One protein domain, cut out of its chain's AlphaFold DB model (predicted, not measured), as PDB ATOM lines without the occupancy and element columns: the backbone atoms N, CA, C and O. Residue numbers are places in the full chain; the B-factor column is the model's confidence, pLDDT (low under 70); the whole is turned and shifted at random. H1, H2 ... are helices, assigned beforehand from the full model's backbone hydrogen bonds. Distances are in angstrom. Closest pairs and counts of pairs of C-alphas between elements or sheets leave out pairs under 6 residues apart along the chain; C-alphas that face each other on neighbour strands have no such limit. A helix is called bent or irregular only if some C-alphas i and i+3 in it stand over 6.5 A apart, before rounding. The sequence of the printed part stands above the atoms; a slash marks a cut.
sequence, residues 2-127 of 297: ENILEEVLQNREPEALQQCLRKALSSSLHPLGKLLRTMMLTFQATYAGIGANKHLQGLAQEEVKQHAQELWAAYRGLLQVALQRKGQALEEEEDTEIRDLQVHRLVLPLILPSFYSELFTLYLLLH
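AT A GLANCE: This is residues 2 to 127 of the 297 residues of the protein "ALS2 C-terminal like" of Molossus molossus (UniProt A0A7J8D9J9). A long helix, H4, makes most of the length of the model, and the shorter H3 lies side by side with part of it as a helical hairpin; the bent helix H5 packs over one side of this hairpin, its arm H5a crossing H4 and its arm H5b covering the end where H3 turns into H4. On that same side H2 packs on H5a and on the beginning of H3, while the small H1 crosses H4 toward its other end. The printed part has 126 residues with five named helices, H1 to H5 in chain order, and no named strand; the class is all helix. The whole is only just compact, close to loose, with a radius of gyration of the C-alphas of 16.2 A, and elongated, spanning 52 by 32 by 20 A.

IN THESE COORDINATES: H4, residues 54 to 85, is 47.4 A long, from C-alpha 54 at (19.886, -18.595, -31.153) to C-alpha 85 at (59.427, -4.098, -9.414); it is irregular, with C-alphas 55 and 58 7.2 A apart. H3, residues 31 to 47, is 24.2 A long. H5, residues 96 to 126, was assigned as one helix by its hydrogen bonds but is bent, with C-alphas 114 and 117 7.6 A apart. Its arm H5a, residues 96 to 114, measures 25.5 A and is itself irregular, with C-alphas 110 and 113 6.9 A apart and a kink of 47 degrees near residue 108. Its arm H5b, residues 117 to 126, measures 14.4 A and ends at C-alpha 126 at (16.304, -15.761, -30.107). H2, residues 14 to 26, is 18.2 A long, and H1, residues 2 to 9, is 11.0 A long.

HOW THE PARTS SIT: H3, H4 and H5b form an up and down bundle, each running against the one before it in the chain. H3 and H4, a hairpin, touch at a shallow tilt of 11 degrees, opposite ways, closest at the C-alphas of Leu 32 and Leu 71, 7.0 A. H5b touches residues 54 to 61 of H4 at a shallow tilt of 28 degrees, closest at the C-alphas of Lys 54 and Leu 126, 4.7 A. H5a touches residues 64 to 72 of H4 at a steep tilt of 68 degrees, only just short of about perpendicular; the closest C-alphas, of Ala 68 and Leu 108, are 5.6 A apart. H2 touches H5a, closest at the C-alphas of Gln 18 and Leu 106, 6.0 A, and H3, closest at those of Leu 25 and Gly 33, 3.9 A. H1 touches residues 78 to 83 of H4, about perpendicular at 76 degrees, with the C-alphas of Leu 5 and Ala 82 closest at 5.2 A; H1 and H3 are apart. Every O i to N i+4 pair is within hydrogen-bond range in H2, H3 and H5b, against 3 of 4 in H1, 26 of 28 in H4 and 10 of 15 in H5a.

THE WHOLE: The two C-alphas farthest apart, of Gly 87 and His 127, are 53.8 A apart. The printed part has no cut and no long link. The mean pLDDT of the printed part is 80.7, and residues 2 to 16 and 87 to 97 are under 70.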
ATOM      1  N   GLU A   2      58.441  -0.512 -19.333       47.44
ATOM      2  CA  GLU A   2      58.508   0.390 -18.160       47.44
ATOM      3  C   GLU A   2      57.417   1.476 -18.136       47.44
ATOM      4  O   GLU A   2      56.695   1.546 -17.151       47.44
ATOM      5  N   ASN A   3      57.177   2.203 -19.239       58.84
ATOM      6  CA  ASN A   3      56.094   3.207 -19.300       58.84
ATOM      7  C   ASN A   3      54.692   2.642 -18.998       58.84
ATOM      8  O   ASN A   3      53.869   3.321 -18.401       58.84
ATOM      9  N   ILE A   4      54.425   1.389 -19.387       58.94
ATOM     10  CA  ILE A   4      53.128   0.731 -19.147       58.94
ATOM     11  C   ILE A   4      52.955   0.419 -17.652       58.94
ATOM     12  O   ILE A   4      51.869   0.563 -17.104       58.94
ATOM     13  N   LEU A   5      54.035   0.008 -16.984       57.31
ATOM     14  CA  LEU A   5      54.018  -0.325 -15.558       57.31
ATOM     15  C   LEU A   5      53.928   0.936 -14.687       57.31
ATOM     16  O   LEU A   5      53.332   0.892 -13.617       57.31
ATOM     17  N   GLU A   6      54.489   2.062 -15.134       58.12
ATOM     18  CA  GLU A   6      54.356   3.344 -14.432       58.12
ATOM     19  C   GLU A   6      52.939   3.926 -14.505       58.12
ATOM     20  O   GLU A   6      52.460   4.440 -13.495       58.12
ATOM     21  N   GLU A   7      52.250   3.786 -15.645       58.06
ATOM     22  CA  GLU A   7      50.874   4.273 -15.844       58.06
ATOM     23  C   GLU A   7      49.848   3.492 -14.997       58.06
ATOM     24  O   GLU A   7      48.923   4.075 -14.435       58.06
ATOM     25  N   VAL A   8      50.059   2.182 -14.817       58.19
ATOM     26  CA  VAL A   8      49.206   1.310 -13.987       58.19
ATOM     27  C   VAL A   8      49.312   1.640 -12.488       58.19
ATOM     28  O   VAL A   8      48.345   1.491 -11.748       58.19
ATOM     29  N   LEU A   9      50.459   2.141 -12.024       55.31
ATOM     30  CA  LEU A   9      50.712   2.403 -10.599       55.31
ATOM     31  C   LEU A   9      50.151   3.737 -10.085       55.31
ATOM     32  O   LEU A   9      50.038   3.916  -8.874       55.31
ATOM     33  N   GLN A  10      49.838   4.683 -10.972       55.09
ATOM     34  CA  GLN A  10      49.349   6.010 -10.580       55.09
ATOM     35  C   GLN A  10      47.837   6.047 -10.291       55.09
ATOM     36  O   GLN A  10      47.373   6.986  -9.649       55.09
ATOM     37  N   ASN A  11      47.070   5.033 -10.700       52.44
ATOM     38  CA  ASN A  11      45.606   5.072 -10.698       52.44
ATOM     39  C   ASN A  11      45.010   4.083  -9.680       52.44
ATOM     40  O   ASN A  11      44.609   2.984 -10.048       52.44
ATOM     41  N   ARG A  12      44.968   4.468  -8.394       55.44
ATOM     42  CA  ARG A  12      44.332   3.674  -7.315       55.44
ATOM     43  C   ARG A  12      42.844   3.980  -7.097       55.44
ATOM     44  O   ARG A  12      42.170   3.218  -6.416       55.44
ATOM     45  N   GLU A  13      42.326   5.074  -7.654       59.09
ATOM     46  CA  GLU A  13      40.897   5.404  -7.570       59.09
ATOM     47  C   GLU A  13      40.098   4.741  -8.705       59.09
ATOM     48  O   GLU A  13      40.587   4.697  -9.837       59.09
ATOM     49  N   PRO A  14      38.865   4.256  -8.451       60.09
ATOM     50  CA  PRO A  14      38.100   3.447  -9.407       60.09
ATOM     51  C   PRO A  14      37.803   4.175 -10.729       60.09
ATOM     52  O   PRO A  14      37.833   3.562 -11.794       60.09
ATOM     53  N   GLU A  15      37.585   5.492 -10.692       61.66
ATOM     54  CA  GLU A  15      37.328   6.309 -11.888       61.66
ATOM     55  C   GLU A  15      38.600   6.526 -12.726       61.66
ATOM     56  O   GLU A  15      38.582   6.420 -13.956       61.66
ATOM     57  N   ALA A  16      39.734   6.760 -12.061       67.75
ATOM     58  CA  ALA A  16      41.041   6.868 -12.708       67.75
ATOM     59  C   ALA A  16      41.483   5.517 -13.303       67.75
ATOM     60  O   ALA A  16      42.053   5.458 -14.397       67.75
ATOM     61  N   LEU A  17      41.157   4.421 -12.616       72.44
ATOM     62  CA  LEU A  17      41.426   3.054 -13.047       72.44
ATOM     63  C   LEU A  17      40.607   2.684 -14.290       72.44
ATOM     64  O   LEU A  17      41.163   2.138 -15.244       72.44
ATOM     65  N   GLN A  18      39.329   3.071 -14.352       74.19
ATOM     66  CA  GLN A  18      38.498   2.879 -15.544       74.19
ATOM     67  C   GLN A  18      39.064   3.627 -16.765       74.19
ATOM     68  O   GLN A  18      39.122   3.073 -17.867       74.19
ATOM     69  N   GLN A  19      39.540   4.865 -16.591       77.56
ATOM     70  CA  GLN A  19      40.174   5.626 -17.676       77.56
ATOM     71  C   GLN A  19      41.500   5.002 -18.130       77.56
ATOM     72  O   GLN A  19      41.770   4.937 -19.334       77.56
ATOM     73  N   CYS A  20      42.314   4.518 -17.191       77.69
ATOM     74  CA  CYS A  20      43.560   3.814 -17.487       77.69
ATOM     75  C   CYS A  20      43.295   2.524 -18.273       77.69
ATOM     76  O   CYS A  20      43.884   2.308 -19.334       77.69
ATOM     77  N   LEU A  21      42.351   1.699 -17.812       80.50
ATOM     78  CA  LEU A  21      41.932   0.481 -18.504       80.50
ATOM     79  C   LEU A  21      41.401   0.785 -19.903       80.50
ATOM     80  O   LEU A  21      41.793   0.126 -20.863       80.50
ATOM     81  N   ARG A  22      40.589   1.833 -20.066       84.31
ATOM     82  CA  ARG A  22      40.088   2.251 -21.382       84.31
ATOM     83  C   ARG A  22      41.226   2.607 -22.348       84.31
ATOM     84  O   ARG A  22      41.198   2.202 -23.513       84.31
ATOM     85  N   LYS A  23      42.250   3.330 -21.885       84.00
ATOM     86  CA  LYS A  23      43.451   3.643 -22.687       84.00
ATOM     87  C   LYS A  23      44.262   2.386 -23.014       84.00
ATOM     88  O   LYS A  23      44.685   2.198 -24.154       84.00
ATOM     89  N   ALA A  24      44.428   1.497 -22.040       83.56
ATOM     90  CA  ALA A  24      45.151   0.243 -22.212       83.56
ATOM     91  C   ALA A  24      44.459  -0.699 -23.213       83.56
ATOM     92  O   ALA A  24      45.125  -1.287 -24.061       83.56
ATOM     93  N   LEU A  25      43.131  -0.819 -23.158       85.12
ATOM     94  CA  LEU A  25      42.343  -1.676 -24.051       85.12
ATOM     95  C   LEU A  25      42.250  -1.112 -25.476       85.12
ATOM     96  O   LEU A  25      42.279  -1.868 -26.445       85.12
ATOM     97  N   SER A  26      42.197   0.214 -25.626       84.06
ATOM     98  CA  SER A  26      42.182   0.862 -26.947       84.06
ATOM     99  C   SER A  26      43.544   0.834 -27.656       84.06
ATOM    100  O   SER A  26      43.611   0.866 -28.891       84.06
ATOM    101  N   SER A  27      44.644   0.714 -26.908       85.25
ATOM    102  CA  SER A  27      45.997   0.664 -27.464       85.25
ATOM    103  C   SER A  27      46.326  -0.681 -28.122       85.25
ATOM    104  O   SER A  27      46.295  -1.740 -27.500       85.25
ATOM    105  N   SER A  28      46.758  -0.637 -29.386       77.69
ATOM    106  CA  SER A  28      47.243  -1.814 -30.134       77.69
ATOM    107  C   SER A  28      48.568  -2.383 -29.617       77.69
ATOM    108  O   SER A  28      48.918  -3.531 -29.903       77.69
ATOM    109  N   LEU A  29      49.329  -1.571 -28.884       80.25
ATOM    110  CA  LEU A  29      50.657  -1.914 -28.384       80.25
ATOM    111  C   LEU A  29      50.596  -2.524 -26.981       80.25
ATOM    112  O   LEU A  29      51.529  -3.223 -26.581       80.25
ATOM    113  N   HIS A  30      49.506  -2.285 -26.251       84.88
ATOM    114  CA  HIS A  30      49.325  -2.789 -24.902       84.88
ATOM    115  C   HIS A  30      48.921  -4.276 -24.919       84.88
ATOM    116  O   HIS A  30      48.064  -4.663 -25.719       84.88
ATOM    117  N   PRO A  31      49.480  -5.127 -24.035       85.81
ATOM    118  CA  PRO A  31      49.122  -6.544 -23.960       85.81
ATOM    119  C   PRO A  31      47.617  -6.789 -23.789       85.81
ATOM    120  O   PRO A  31      47.064  -7.627 -24.493       85.81
ATOM    121  N   LEU A  32      46.944  -6.008 -22.932       86.88
ATOM    122  CA  LEU A  32      45.488  -6.110 -22.733       86.88
ATOM    123  C   LEU A  32      44.685  -5.751 -23.992       86.88
ATOM    124  O   LEU A  32      43.725  -6.439 -24.311       86.88
ATOM    125  N   GLY A  33      45.092  -4.725 -24.748       87.62
ATOM    126  CA  GLY A  33      44.425  -4.378 -26.006       87.62
ATOM    127  C   GLY A  33      44.621  -5.443 -27.090       87.62
ATOM    128  O   GLY A  33      43.705  -5.720 -27.862       87.62
ATOM    129  N   LYS A  34      45.788  -6.104 -27.129       89.50
ATOM    130  CA  LYS A  34      46.006  -7.275 -27.996       89.50
ATOM    131  C   LYS A  34      45.146  -8.464 -27.575       89.50
ATOM    132  O   LYS A  34      44.570  -9.108 -28.443       89.50
ATOM    133  N   LEU A  35      45.052  -8.731 -26.272       90.69
ATOM    134  CA  LEU A  35      44.217  -9.796 -25.719       90.69
ATOM    135  C   LEU A  35      42.741  -9.580 -26.081       90.69
ATOM    136  O   LEU A  35      42.151 -10.459 -26.700       90.69
ATOM    137  N   LEU A  36      42.197  -8.382 -25.827       92.00
ATOM    138  CA  LEU A  36      40.817  -8.028 -26.175       92.00
ATOM    139  C   LEU A  36      40.531  -8.221 -27.671       92.00
ATOM    140  O   LEU A  36      39.503  -8.777 -28.034       92.00
ATOM    141  N   ARG A  37      41.449  -7.808 -28.555       90.94
ATOM    142  CA  ARG A  37      41.286  -8.008 -30.007       90.94
ATOM    143  C   ARG A  37      41.271  -9.477 -30.395       90.94
ATOM    144  O   ARG A  37      40.468  -9.861 -31.235       90.94
ATOM    145  N   THR A  38      42.156 -10.285 -29.816       91.69
ATOM    146  CA  THR A  38      42.173 -11.726 -30.079       91.69
ATOM    147  C   THR A  38      40.866 -12.367 -29.617       91.69
ATOM    148  O   THR A  38      40.263 -13.085 -30.405       91.69
ATOM    149  N   MET A  39      40.393 -12.040 -28.409       93.00
ATOM    150  CA  MET A  39      39.108 -12.514 -27.873       93.00
ATOM    151  C   MET A  39      37.928 -12.086 -28.751       93.00
ATOM    152  O   MET A  39      37.056 -12.892 -29.056       93.00
ATOM    153  N   MET A  40      37.921 -10.838 -29.225       93.06
ATOM    154  CA  MET A  40      36.904 -10.327 -30.150       93.06
ATOM    155  C   MET A  40      36.889 -11.108 -31.469       93.06
ATOM    156  O   MET A  40      35.827 -11.512 -31.932       93.06
ATOM    157  N   LEU A  41      38.058 -11.369 -32.065       92.62
ATOM    158  CA  LEU A  41      38.156 -12.124 -33.316       92.62
ATOM    159  C   LEU A  41      37.724 -13.586 -33.149       92.62
ATOM    160  O   LEU A  41      37.068 -14.128 -34.037       92.62
ATOM    161  N   THR A  42      38.069 -14.228 -32.028       92.62
ATOM    162  CA  THR A  42      37.610 -15.595 -31.741       92.62
ATOM    163  C   THR A  42      36.108 -15.635 -31.497       92.62
ATOM    164  O   THR A  42      35.437 -16.505 -32.037       92.62
ATOM    165  N   PHE A  43      35.565 -14.655 -30.773       92.81
ATOM    166  CA  PHE A  43      34.128 -14.534 -30.539       92.81
ATOM    167  C   PHE A  43      33.358 -14.354 -31.853       92.81
ATOM    168  O   PHE A  43      32.390 -15.064 -32.119       92.81
ATOM    169  N   GLN A  44      33.840 -13.471 -32.732       92.25
ATOM    170  CA  GLN A  44      33.282 -13.276 -34.073       92.25
ATOM    171  C   GLN A  44      33.335 -14.551 -34.915       92.25
ATOM    172  O   GLN A  44      32.356 -14.891 -35.576       92.25
ATOM    173  N   ALA A  45      34.447 -15.288 -34.879       90.19
ATOM    174  CA  ALA A  45      34.569 -16.544 -35.612       90.19
ATOM    175  C   ALA A  45      33.567 -17.614 -35.135       90.19
ATOM    176  O   ALA A  45      33.121 -18.427 -35.944       90.19
ATOM    177  N   THR A  46      33.207 -17.603 -33.849       90.25
ATOM    178  CA  THR A  46      32.276 -18.569 -33.249       90.25
ATOM    179  C   THR A  46      30.811 -18.180 -33.454       90.25
ATOM    180  O   THR A  46      29.991 -19.039 -33.779       90.25
ATOM    181  N   TYR A  47      30.472 -16.901 -33.278       91.06
ATOM    182  CA  TYR A  47      29.081 -16.454 -33.137       91.06
ATOM    183  C   TYR A  47      28.557 -15.587 -34.287       91.06
ATOM    184  O   TYR A  47      27.355 -15.327 -34.337       91.06
ATOM    185  N   ALA A  48      29.405 -15.147 -35.223       88.31
ATOM    186  CA  ALA A  48      28.980 -14.297 -36.334       88.31
ATOM    187  C   ALA A  48      28.661 -15.081 -37.622       88.31
ATOM    188  O   ALA A  48      29.151 -16.185 -37.880       88.31
ATOM    189  N   GLY A  49      27.856 -14.462 -38.492       84.00
ATOM    190  CA  GLY A  49      27.577 -14.954 -39.841       84.00
ATOM    191  C   GLY A  49      26.874 -16.314 -39.857       84.00
ATOM    192  O   GLY A  49      25.840 -16.494 -39.224       84.00
ATOM    193  N   ILE A  50      27.434 -17.277 -40.596       74.88
ATOM    194  CA  ILE A  50      26.861 -18.629 -40.769       74.88
ATOM    195  C   ILE A  50      26.840 -19.410 -39.438       74.88
ATOM    196  O   ILE A  50      26.023 -20.313 -39.274       74.88
ATOM    197  N   GLY A  51      27.714 -19.057 -38.486       72.12
ATOM    198  CA  GLY A  51      27.765 -19.664 -37.153       72.12
ATOM    199  C   GLY A  51      26.709 -19.139 -36.176       72.12
ATOM    200  O   GLY A  51      26.490 -19.754 -35.134       72.12
ATOM    201  N   ALA A  52      26.025 -18.036 -36.502       84.44
ATOM    202  CA  ALA A  52      25.053 -17.420 -35.607       84.44
ATOM    203  C   ALA A  52      23.830 -18.331 -35.410       84.44
ATOM    204  O   ALA A  52      23.080 -18.625 -36.343       84.44
ATOM    205  N   ASN A  53      23.608 -18.771 -34.171       87.62
ATOM    206  CA  ASN A  53      22.474 -19.609 -33.809       87.62
ATOM    207  C   ASN A  53      21.910 -19.179 -32.456       87.62
ATOM    208  O   ASN A  53      22.640 -19.088 -31.475       87.62
ATOM    209  N   LYS A  54      20.590 -18.988 -32.382       86.38
ATOM    210  CA  LYS A  54      19.886 -18.595 -31.153       86.38
ATOM    211  C   LYS A  54      20.166 -19.488 -29.940       86.38
ATOM    212  O   LYS A  54      20.146 -19.009 -28.816       86.38
ATOM    213  N   HIS A  55      20.457 -20.775 -30.144       89.25
ATOM    214  CA  HIS A  55      20.767 -21.706 -29.053       89.25
ATOM    215  C   HIS A  55      22.136 -21.449 -28.407       89.25
ATOM    216  O   HIS A  55      22.408 -21.973 -27.331       89.25
ATOM    217  N   LEU A  56      22.984 -20.648 -29.053       90.94
ATOM    218  CA  LEU A  56      24.299 -20.268 -28.554       90.94
ATOM    219  C   LEU A  56      24.272 -18.998 -27.696       90.94
ATOM    220  O   LEU A  56      25.299 -18.673 -27.111       90.94
ATOM    221  N   GLN A  57      23.133 -18.300 -27.591       92.31
ATOM    222  CA  GLN A  57      23.024 -17.036 -26.850       92.31
ATOM    223  C   GLN A  57      23.528 -17.167 -25.404       92.31
ATOM    224  O   GLN A  57      24.380 -16.381 -24.999       92.31
ATOM    225  N   GLY A  58      23.093 -18.194 -24.665       91.06
ATOM    226  CA  GLY A  58      23.544 -18.402 -23.284       91.06
ATOM    227  C   GLY A  58      25.045 -18.695 -23.172       91.06
ATOM    228  O   GLY A  58      25.699 -18.214 -22.254       91.06
ATOM    229  N   LEU A  59      25.628 -19.424 -24.134       92.38
ATOM    230  CA  LEU A  59      27.077 -19.668 -24.160       92.38
ATOM    231  C   LEU A  59      27.853 -18.383 -24.459       92.38
ATOM    232  O   LEU A  59      28.856 -18.114 -23.809       92.38
ATOM    233  N   ALA A  60      27.371 -17.582 -25.409       92.69
ATOM    234  CA  ALA A  60      27.997 -16.321 -25.787       92.69
ATOM    235  C   ALA A  60      27.965 -15.298 -24.642       92.69
ATOM    236  O   ALA A  60      28.951 -14.603 -24.407       92.69
ATOM    237  N   GLN A  61      26.856 -15.225 -23.903       92.81
ATOM    238  CA  GLN A  61      26.726 -14.382 -22.716       92.81
ATOM    239  C   GLN A  61      27.756 -14.764 -21.644       92.81
ATOM    240  O   GLN A  61      28.488 -13.901 -21.155       92.81
ATOM    241  N   GLU A  62      27.827 -16.047 -21.288       91.81
ATOM    242  CA  GLU A  62      28.774 -16.529 -20.278       91.81
ATOM    243  C   GLU A  62      30.226 -16.358 -20.737       91.81
ATOM    244  O   GLU A  62      31.077 -15.965 -19.944       91.81
ATOM    245  N   GLU A  63      30.508 -16.540 -22.030       93.38
ATOM    246  CA  GLU A  63      31.831 -16.276 -22.594       93.38
ATOM    247  C   GLU A  63      32.229 -14.794 -22.462       93.38
ATOM    248  O   GLU A  63      33.355 -14.499 -22.070       93.38
ATOM    249  N   VAL A  64      31.321 -13.838 -22.698       92.56
ATOM    250  CA  VAL A  64      31.629 -12.405 -22.508       92.56
ATOM    251  C   VAL A  64      31.902 -12.074 -21.037       92.56
ATOM    252  O   VAL A  64      32.827 -11.310 -20.742       92.56
ATOM    253  N   LYS A  65      31.141 -12.651 -20.097       90.62
ATOM    254  CA  LYS A  65      31.395 -12.482 -18.654       90.62
ATOM    255  C   LYS A  65      32.751 -13.066 -18.259       90.62
ATOM    256  O   LYS A  65      33.525 -12.406 -17.566       90.62
ATOM    257  N   GLN A  66      33.067 -14.258 -18.758       91.00
ATOM    258  CA  GLN A  66      34.359 -14.906 -18.556       91.00
ATOM    259  C   GLN A  66      35.502 -14.055 -19.126       91.00
ATOM    260  O   GLN A  66      36.504 -13.832 -18.446       91.00
ATOM    261  N   HIS A  67      35.330 -13.478 -20.319       91.50
ATOM    262  CA  HIS A  67      36.315 -12.577 -20.918       91.50
ATOM    263  C   HIS A  67      36.587 -11.348 -20.043       91.50
ATOM    264  O   HIS A  67      37.734 -10.907 -19.934       91.50
ATOM    265  N   ALA A  68      35.560 -10.812 -19.376       90.00
ATOM    266  CA  ALA A  68      35.723  -9.721 -18.414       90.00
ATOM    267  C   ALA A  68      36.547 -10.152 -17.190       90.00
ATOM    268  O   ALA A  68      37.450  -9.422 -16.770       90.00
ATOM    269  N   GLN A  69      36.282 -11.344 -16.649       88.69
ATOM    270  CA  GLN A  69      37.033 -11.900 -15.519       88.69
ATOM    271  C   GLN A  69      38.504 -12.152 -15.880       88.69
ATOM    272  O   GLN A  69      39.404 -11.795 -15.118       88.69
ATOM    273  N   GLU A  70      38.771 -12.704 -17.063       89.38
ATOM    274  CA  GLU A  70      40.128 -12.965 -17.547       89.38
ATOM    275  C   GLU A  70      40.915 -11.678 -17.792       89.38
ATOM    276  O   GLU A  70      42.088 -11.583 -17.421       89.38
ATOM    277  N   LEU A  71      40.274 -10.655 -18.361       89.12
ATOM    278  CA  LEU A  71      40.893  -9.343 -18.542       89.12
ATOM    279  C   LEU A  71      41.205  -8.669 -17.203       89.12
ATOM    280  O   LEU A  71      42.276  -8.071 -17.063       89.12
ATOM    281  N   TRP A  72      40.321  -8.800 -16.211       87.19
ATOM    282  CA  TRP A  72      40.580  -8.318 -14.856       87.19
ATOM    283  C   TRP A  72      41.763  -9.041 -14.206       87.19
ATOM    284  O   TRP A  72      42.674  -8.395 -13.684       87.19
ATOM    285  N   ALA A  73      41.803 -10.371 -14.301       87.00
ATOM    286  CA  ALA A  73      42.902 -11.179 -13.782       87.00
ATOM    287  C   ALA A  73      44.238 -10.823 -14.457       87.00
ATOM    288  O   ALA A  73      45.255 -10.652 -13.782       87.00
ATOM    289  N   ALA A  74      44.236 -10.629 -15.780       86.75
ATOM    290  CA  ALA A  74      45.412 -10.196 -16.527       86.75
ATOM    291  C   ALA A  74      45.886  -8.800 -16.092       86.75
ATOM    292  O   ALA A  74      47.089  -8.577 -15.928       86.75
ATOM    293  N   TYR A  75      44.961  -7.862 -15.865       84.69
ATOM    294  CA  TYR A  75      45.283  -6.535 -15.341       84.69
ATOM    295  C   TYR A  75      45.885  -6.599 -13.930       84.69
ATOM    296  O   TYR A  75      46.959  -6.037 -13.708       84.69
ATOM    297  N   ARG A  76      45.257  -7.330 -12.998       82.31
ATOM    298  CA  ARG A  76      45.773  -7.527 -11.630       82.31
ATOM    299  C   ARG A  76      47.160  -8.175 -11.647       82.31
ATOM    300  O   ARG A  76      48.042  -7.727 -10.922       82.31
ATOM    301  N   GLY A  77      47.395  -9.150 -12.527       83.56
ATOM    302  CA  GLY A  77      48.717  -9.753 -12.718       83.56
ATOM    303  C   GLY A  77      49.774  -8.744 -13.189       83.56
ATOM    304  O   GLY A  77      50.882  -8.706 -12.655       83.56
ATOM    305  N   LEU A  78      49.435  -7.871 -14.145       82.38
ATOM    306  CA  LEU A  78      50.332  -6.794 -14.589       82.38
ATOM    307  C   LEU A  78      50.617  -5.782 -13.470       82.38
ATOM    308  O   LEU A  78      51.770  -5.380 -13.295       82.38
ATOM    309  N   LEU A  79      49.595  -5.406 -12.698       78.56
ATOM    310  CA  LEU A  79      49.720  -4.524 -11.538       78.56
ATOM    311  C   LEU A  79      50.633  -5.141 -10.468       78.56
ATOM    312  O   LEU A  79      51.535  -4.471  -9.970       78.56
ATOM    313  N   GLN A  80      50.470  -6.430 -10.166       80.38
ATOM    314  CA  GLN A  80      51.301  -7.149  -9.201       80.38
ATOM    315  C   GLN A  80      52.779  -7.153  -9.618       80.38
ATOM    316  O   GLN A  80      53.656  -6.857  -8.806       80.38
ATOM    317  N   VAL A  81      53.068  -7.415 -10.897       82.12
ATOM    318  CA  VAL A  81      54.437  -7.354 -11.437       82.12
ATOM    319  C   VAL A  81      55.000  -5.928 -11.367       82.12
ATOM    320  O   VAL A  81      56.183  -5.747 -11.065       82.12
ATOM    321  N   ALA A  82      54.174  -4.907 -11.612       77.62
ATOM    322  CA  ALA A  82      54.574  -3.505 -11.479       77.62
ATOM    323  C   ALA A  82      54.948  -3.150 -10.028       77.62
ATOM    324  O   ALA A  82      55.989  -2.533  -9.791       77.62
ATOM    325  N   LEU A  83      54.134  -3.585  -9.060       75.81
ATOM    326  CA  LEU A  83      54.343  -3.358  -7.626       75.81
ATOM    327  C   LEU A  83      55.600  -4.068  -7.112       75.81
ATOM    328  O   LEU A  83      56.419  -3.443  -6.434       75.81
ATOM    329  N   GLN A  84      55.808  -5.329  -7.510       79.94
ATOM    330  CA  GLN A  84      57.010  -6.097  -7.171       79.94
ATOM    331  C   GLN A  84      58.286  -5.400  -7.655       79.94
ATOM    332  O   GLN A  84      59.267  -5.321  -6.918       79.94
ATOM    333  N   ARG A  85      58.273  -4.832  -8.869       76.56
ATOM    334  CA  ARG A  85      59.427  -4.098  -9.414       76.56
ATOM    335  C   ARG A  85      59.722  -2.785  -8.685       76.56
ATOM    336  O   ARG A  85      60.877  -2.374  -8.671       76.56
ATOM    337  N   LYS A  86      58.720  -2.141  -8.072       71.62
ATOM    338  CA  LYS A  86      58.903  -0.934  -7.240       71.62
ATOM    339  C   LYS A  86      59.116  -1.227  -5.748       71.62
ATOM    340  O   LYS A  86      59.254  -0.285  -4.974       71.62
ATOM    341  N   GLY A  87      59.150  -2.499  -5.338       66.94
ATOM    342  CA  GLY A  87      59.349  -2.893  -3.938       66.94
ATOM    343  C   GLY A  87      58.204  -2.487  -3.001       66.94
ATOM    344  O   GLY A  87      58.426  -2.347  -1.801       66.94
ATOM    345  N   GLN A  88      56.997  -2.261  -3.533       68.06
ATOM    346  CA  GLN A  88      55.805  -1.953  -2.735       68.06
ATOM    347  C   GLN A  88      55.086  -3.241  -2.310       68.06
ATOM    348  O   GLN A  88      55.177  -4.262  -2.994       68.06
ATOM    349  N   ALA A  89      54.386  -3.193  -1.171       58.78
ATOM    350  CA  ALA A  89      53.629  -4.328  -0.648       58.78
ATOM    351  C   ALA A  89      52.561  -4.797  -1.650       58.78
ATOM    352  O   ALA A  89      51.920  -3.976  -2.310       58.78
ATOM    353  N   LEU A  90      52.395  -6.119  -1.751       60.09
ATOM    354  CA  LEU A  90      51.310  -6.744  -2.502       60.09
ATOM    355  C   LEU A  90      49.977  -6.307  -1.879       60.09
ATOM    356  O   LEU A  90      49.841  -6.374  -0.658       60.09
ATOM    357  N   GLU A  91      49.012  -5.876  -2.687       61.31
ATOM    358  CA  GLU A  91      47.638  -5.768  -2.187       61.31
ATOM    359  C   GLU A  91      47.111  -7.172  -1.865       61.31
ATOM    360  O   GLU A  91      47.437  -8.130  -2.573       61.31
ATOM    361  N   GLU A  92      46.343  -7.291  -0.780       57.19
ATOM    362  CA  GLU A  92      45.706  -8.546  -0.367       57.19
ATOM    363  C   GLU A  92      44.814  -9.098  -1.496       57.19
ATOM    364  O   GLU A  92      44.325  -8.350  -2.353       57.19
ATOM    365  N   GLU A  93      44.646 -10.424  -1.538       58.22
ATOM    366  CA  GLU A  93      43.693 -11.054  -2.456       58.22
ATOM    367  C   GLU A  93      42.296 -10.497  -2.164       58.22
ATOM    368  O   GLU A  93      41.787 -10.625  -1.054       58.22
ATOM    369  N   GLU A  94      41.697  -9.831  -3.154       59.50
ATOM    370  CA  GLU A  94      40.327  -9.337  -3.041       59.50
ATOM    371  C   GLU A  94      39.380 -10.528  -2.865       59.50
ATOM    372  O   GLU A  94      39.475 -11.517  -3.608       59.50
ATOM    373  N   ASP A  95      38.440 -10.412  -1.920       67.75
ATOM    374  CA  ASP A  95      37.347 -11.370  -1.769       67.75
ATOM    375  C   ASP A  95      36.662 -11.613  -3.117       67.75
ATOM    376  O   ASP A  95      36.503 -10.706  -3.940       67.75
ATOM    377  N   THR A  96      36.221 -12.853  -3.339       69.81
ATOM    378  CA  THR A  96      35.584 -13.262  -4.602       69.81
ATOM    379  C   THR A  96      34.404 -12.365  -4.977       69.81
ATOM    380  O   THR A  96      34.287 -11.979  -6.134       69.81
ATOM    381  N   GLU A  97      33.608 -11.934  -3.999       67.75
ATOM    382  CA  GLU A  97      32.468 -11.035  -4.216       67.75
ATOM    383  C   GLU A  97      32.894  -9.620  -4.646       67.75
ATOM    384  O   GLU A  97      32.276  -9.015  -5.520       67.75
ATOM    385  N   ILE A  98      33.984  -9.094  -4.075       70.50
ATOM    386  CA  ILE A  98      34.529  -7.775  -4.434       70.50
ATOM    387  C   ILE A  98      35.118  -7.823  -5.844       70.50
ATOM    388  O   ILE A  98      34.936  -6.887  -6.626       70.50
ATOM    389  N   ARG A  99      35.798  -8.923  -6.179       71.88
ATOM    390  CA  ARG A  99      36.350  -9.161  -7.513       71.88
ATOM    391  C   ARG A  99      35.246  -9.193  -8.565       71.88
ATOM    392  O   ARG A  99      35.360  -8.496  -9.569       71.88
ATOM    393  N   ASP A 100      34.180  -9.950  -8.325       73.25
ATOM    394  CA  ASP A 100      33.064 -10.060  -9.267       73.25
ATOM    395  C   ASP A 100      32.363  -8.705  -9.453       73.25
ATOM    396  O   ASP A 100      32.114  -8.283 -10.585       73.25
ATOM    397  N   LEU A 101      32.168  -7.946  -8.370       75.00
ATOM    398  CA  LEU A 101      31.635  -6.585  -8.433       75.00
ATOM    399  C   LEU A 101      32.519  -5.636  -9.264       75.00
ATOM    400  O   LEU A 101      32.021  -4.859 -10.081       75.00
ATOM    401  N   GLN A 102      33.842  -5.689  -9.092       75.94
ATOM    402  CA  GLN A 102      34.758  -4.862  -9.883       75.94
ATOM    403  C   GLN A 102      34.758  -5.253 -11.365       75.94
ATOM    404  O   GLN A 102      34.786  -4.372 -12.227       75.94
ATOM    405  N   VAL A 103      34.658  -6.547 -11.682       81.81
ATOM    406  CA  VAL A 103      34.538  -7.029 -13.066       81.81
ATOM    407  C   VAL A 103      33.273  -6.473 -13.722       81.81
ATOM    408  O   VAL A 103      33.364  -5.878 -14.801       81.81
ATOM    409  N   HIS A 104      32.119  -6.600 -13.060       80.25
ATOM    410  CA  HIS A 104      30.836  -6.106 -13.568       80.25
ATOM    411  C   HIS A 104      30.800  -4.581 -13.708       80.25
ATOM    412  O   HIS A 104      30.274  -4.066 -14.692       80.25
ATOM    413  N   ARG A 105      31.396  -3.845 -12.764       80.81
ATOM    414  CA  ARG A 105      31.330  -2.379 -12.744       80.81
ATOM    415  C   ARG A 105      32.373  -1.691 -13.622       80.81
ATOM    416  O   ARG A 105      32.101  -0.615 -14.152       80.81
ATOM    417  N   LEU A 106      33.577  -2.252 -13.739       81.88
ATOM    418  CA  LEU A 106      34.717  -1.574 -14.368       81.88
ATOM    419  C   LEU A 106      35.092  -2.180 -15.715       81.88
ATOM    420  O   LEU A 106      35.377  -1.435 -16.651       81.88
ATOM    421  N   VAL A 107      35.111  -3.510 -15.826       85.81
ATOM    422  CA  VAL A 107      35.624  -4.192 -17.023       85.81
ATOM    423  C   VAL A 107      34.515  -4.454 -18.028       85.81
ATOM    424  O   VAL A 107      34.688  -4.140 -19.206       85.81
ATOM    425  N   LEU A 108      33.369  -4.970 -17.575       86.75
ATOM    426  CA  LEU A 108      32.260  -5.334 -18.453       86.75
ATOM    427  C   LEU A 108      31.802  -4.161 -19.348       86.75
ATOM    428  O   LEU A 108      31.760  -4.359 -20.565       86.75
ATOM    429  N   PRO A 109      31.599  -2.925 -18.842       87.19
ATOM    430  CA  PRO A 109      31.205  -1.789 -19.682       87.19
ATOM    431  C   PRO A 109      32.266  -1.384 -20.711       87.19
ATOM    432  O   PRO A 109      31.948  -0.833 -21.764       87.19
ATOM    433  N   LEU A 110      33.548  -1.643 -20.425       86.88
ATOM    434  CA  LEU A 110      34.649  -1.311 -21.331       86.88
ATOM    435  C   LEU A 110      34.775  -2.315 -22.476       86.88
ATOM    436  O   LEU A 110      35.152  -1.928 -23.584       86.88
ATOM    437  N   ILE A 111      34.491  -3.591 -22.212       90.38
ATOM    438  CA  ILE A 111      34.670  -4.655 -23.200       90.38
ATOM    439  C   ILE A 111      33.403  -4.909 -24.010       90.38
ATOM    440  O   ILE A 111      33.511  -5.227 -25.191       90.38
ATOM    441  N   LEU A 112      32.220  -4.720 -23.412       90.38
ATOM    442  CA  LEU A 112      30.933  -5.051 -24.018       90.38
ATOM    443  C   LEU A 112      30.727  -4.411 -25.399       90.38
ATOM    444  O   LEU A 112      30.301  -5.136 -26.295       90.38
ATOM    445  N   PRO A 113      31.106  -3.140 -25.657       91.19
ATOM    446  CA  PRO A 113      31.010  -2.562 -27.000       91.19
ATOM    447  C   PRO A 113      31.772  -3.333 -28.084       91.19
ATOM    448  O   PRO A 113      31.390  -3.264 -29.247       91.19
ATOM    449  N   SER A 114      32.819  -4.080 -27.718       90.31
ATOM    450  CA  SER A 114      33.598  -4.897 -28.660       90.31
ATOM    451  C   SER A 114      32.878  -6.183 -29.069       90.31
ATOM    452  O   SER A 114      33.173  -6.720 -30.128       90.31
ATOM    453  N   PHE A 115      31.952  -6.675 -28.242       91.44
ATOM    454  CA  PHE A 115      31.212  -7.926 -28.464       91.44
ATOM    455  C   PHE A 115      29.722  -7.694 -28.749       91.44
ATOM    456  O   PHE A 115      29.000  -8.628 -29.095       91.44
ATOM    457  N   TYR A 116      29.246  -6.457 -28.572       91.19
ATOM    458  CA  TYR A 116      27.825  -6.123 -28.565       91.19
ATOM    459  C   TYR A 116      27.124  -6.512 -29.859       91.19
ATOM    460  O   TYR A 116      26.036  -7.065 -29.808       91.19
ATOM    461  N   SER A 117      27.732  -6.240 -31.016       90.69
ATOM    462  CA  SER A 117      27.095  -6.486 -32.314       90.69
ATOM    463  C   SER A 117      26.756  -7.967 -32.501       90.69
ATOM    464  O   SER A 117      25.625  -8.328 -32.833       90.69
ATOM    465  N   GLU A 118      27.727  -8.839 -32.254       91.88
ATOM    466  CA  GLU A 118      27.582 -10.283 -32.396       91.88
ATOM    467  C   GLU A 118      26.691 -10.862 -31.297       91.88
ATOM    468  O   GLU A 118      25.794 -11.648 -31.595       91.88
ATOM    469  N   LEU A 119      26.875 -10.424 -30.048       92.56
ATOM    470  CA  LEU A 119      26.045 -10.860 -28.929       92.56
ATOM    471  C   LEU A 119      24.577 -10.484 -29.162       92.56
ATOM    472  O   LEU A 119      23.698 -11.340 -29.091       92.56
ATOM    473  N   PHE A 120      24.310  -9.226 -29.509       92.00
ATOM    474  CA  PHE A 120      22.961  -8.727 -29.755       92.00
ATOM    475  C   PHE A 120      22.302  -9.427 -30.944       92.00
ATOM    476  O   PHE A 120      21.119  -9.741 -30.882       92.00
ATOM    477  N   THR A 121      23.064  -9.786 -31.985       92.38
ATOM    478  CA  THR A 121      22.550 -10.600 -33.101       92.38
ATOM    479  C   THR A 121      21.962 -11.930 -32.615       92.38
ATOM    480  O   THR A 121      20.916 -12.354 -33.107       92.38
ATOM    481  N   LEU A 122      22.572 -12.579 -31.618       92.88
ATOM    482  CA  LEU A 122      22.027 -13.814 -31.046       92.88
ATOM    483  C   LEU A 122      20.718 -13.570 -30.282       92.88
ATOM    484  O   LEU A 122      19.797 -14.378 -30.409       92.88
ATOM    485  N   TYR A 123      20.602 -12.455 -29.554       92.88
ATOM    486  CA  TYR A 123      19.348 -12.057 -28.898       92.88
ATOM    487  C   TYR A 123      18.244 -11.745 -29.913       92.88
ATOM    488  O   TYR A 123      17.108 -12.184 -29.730       92.88
ATOM    489  N   LEU A 124      18.576 -11.063 -31.014       92.06
ATOM    490  CA  LEU A 124      17.641 -10.805 -32.114       92.06
ATOM    491  C   LEU A 124      17.107 -12.113 -32.715       92.06
ATOM    492  O   LEU A 124      15.905 -12.251 -32.924       92.06
ATOM    493  N   LEU A 125      17.980 -13.099 -32.948       91.56
ATOM    494  CA  LEU A 125      17.583 -14.413 -33.471       91.56
ATOM    495  C   LEU A 125      16.764 -15.229 -32.462       91.56
ATOM    496  O   LEU A 125      15.918 -16.037 -32.855       91.56
ATOM    497  N   LEU A 126      17.033 -15.067 -31.165       91.19
ATOM    498  CA  LEU A 126      16.304 -15.761 -30.107       91.19
ATOM    499  C   LEU A 126      14.870 -15.242 -29.973       91.19
ATOM    500  O   LEU A 126      13.961 -16.056 -29.813       91.19
ATOM    501  N   HIS A 127      14.676 -13.927 -30.097       88.88
ATOM    502  CA  HIS A 127      13.399 -13.245 -29.864       88.88
ATOM    503  C   HIS A 127      12.700 -12.746 -31.135       88.88
ATOM    504  O   HIS A 127      11.749 -11.973 -31.050       88.88
TER     505      HIS A 127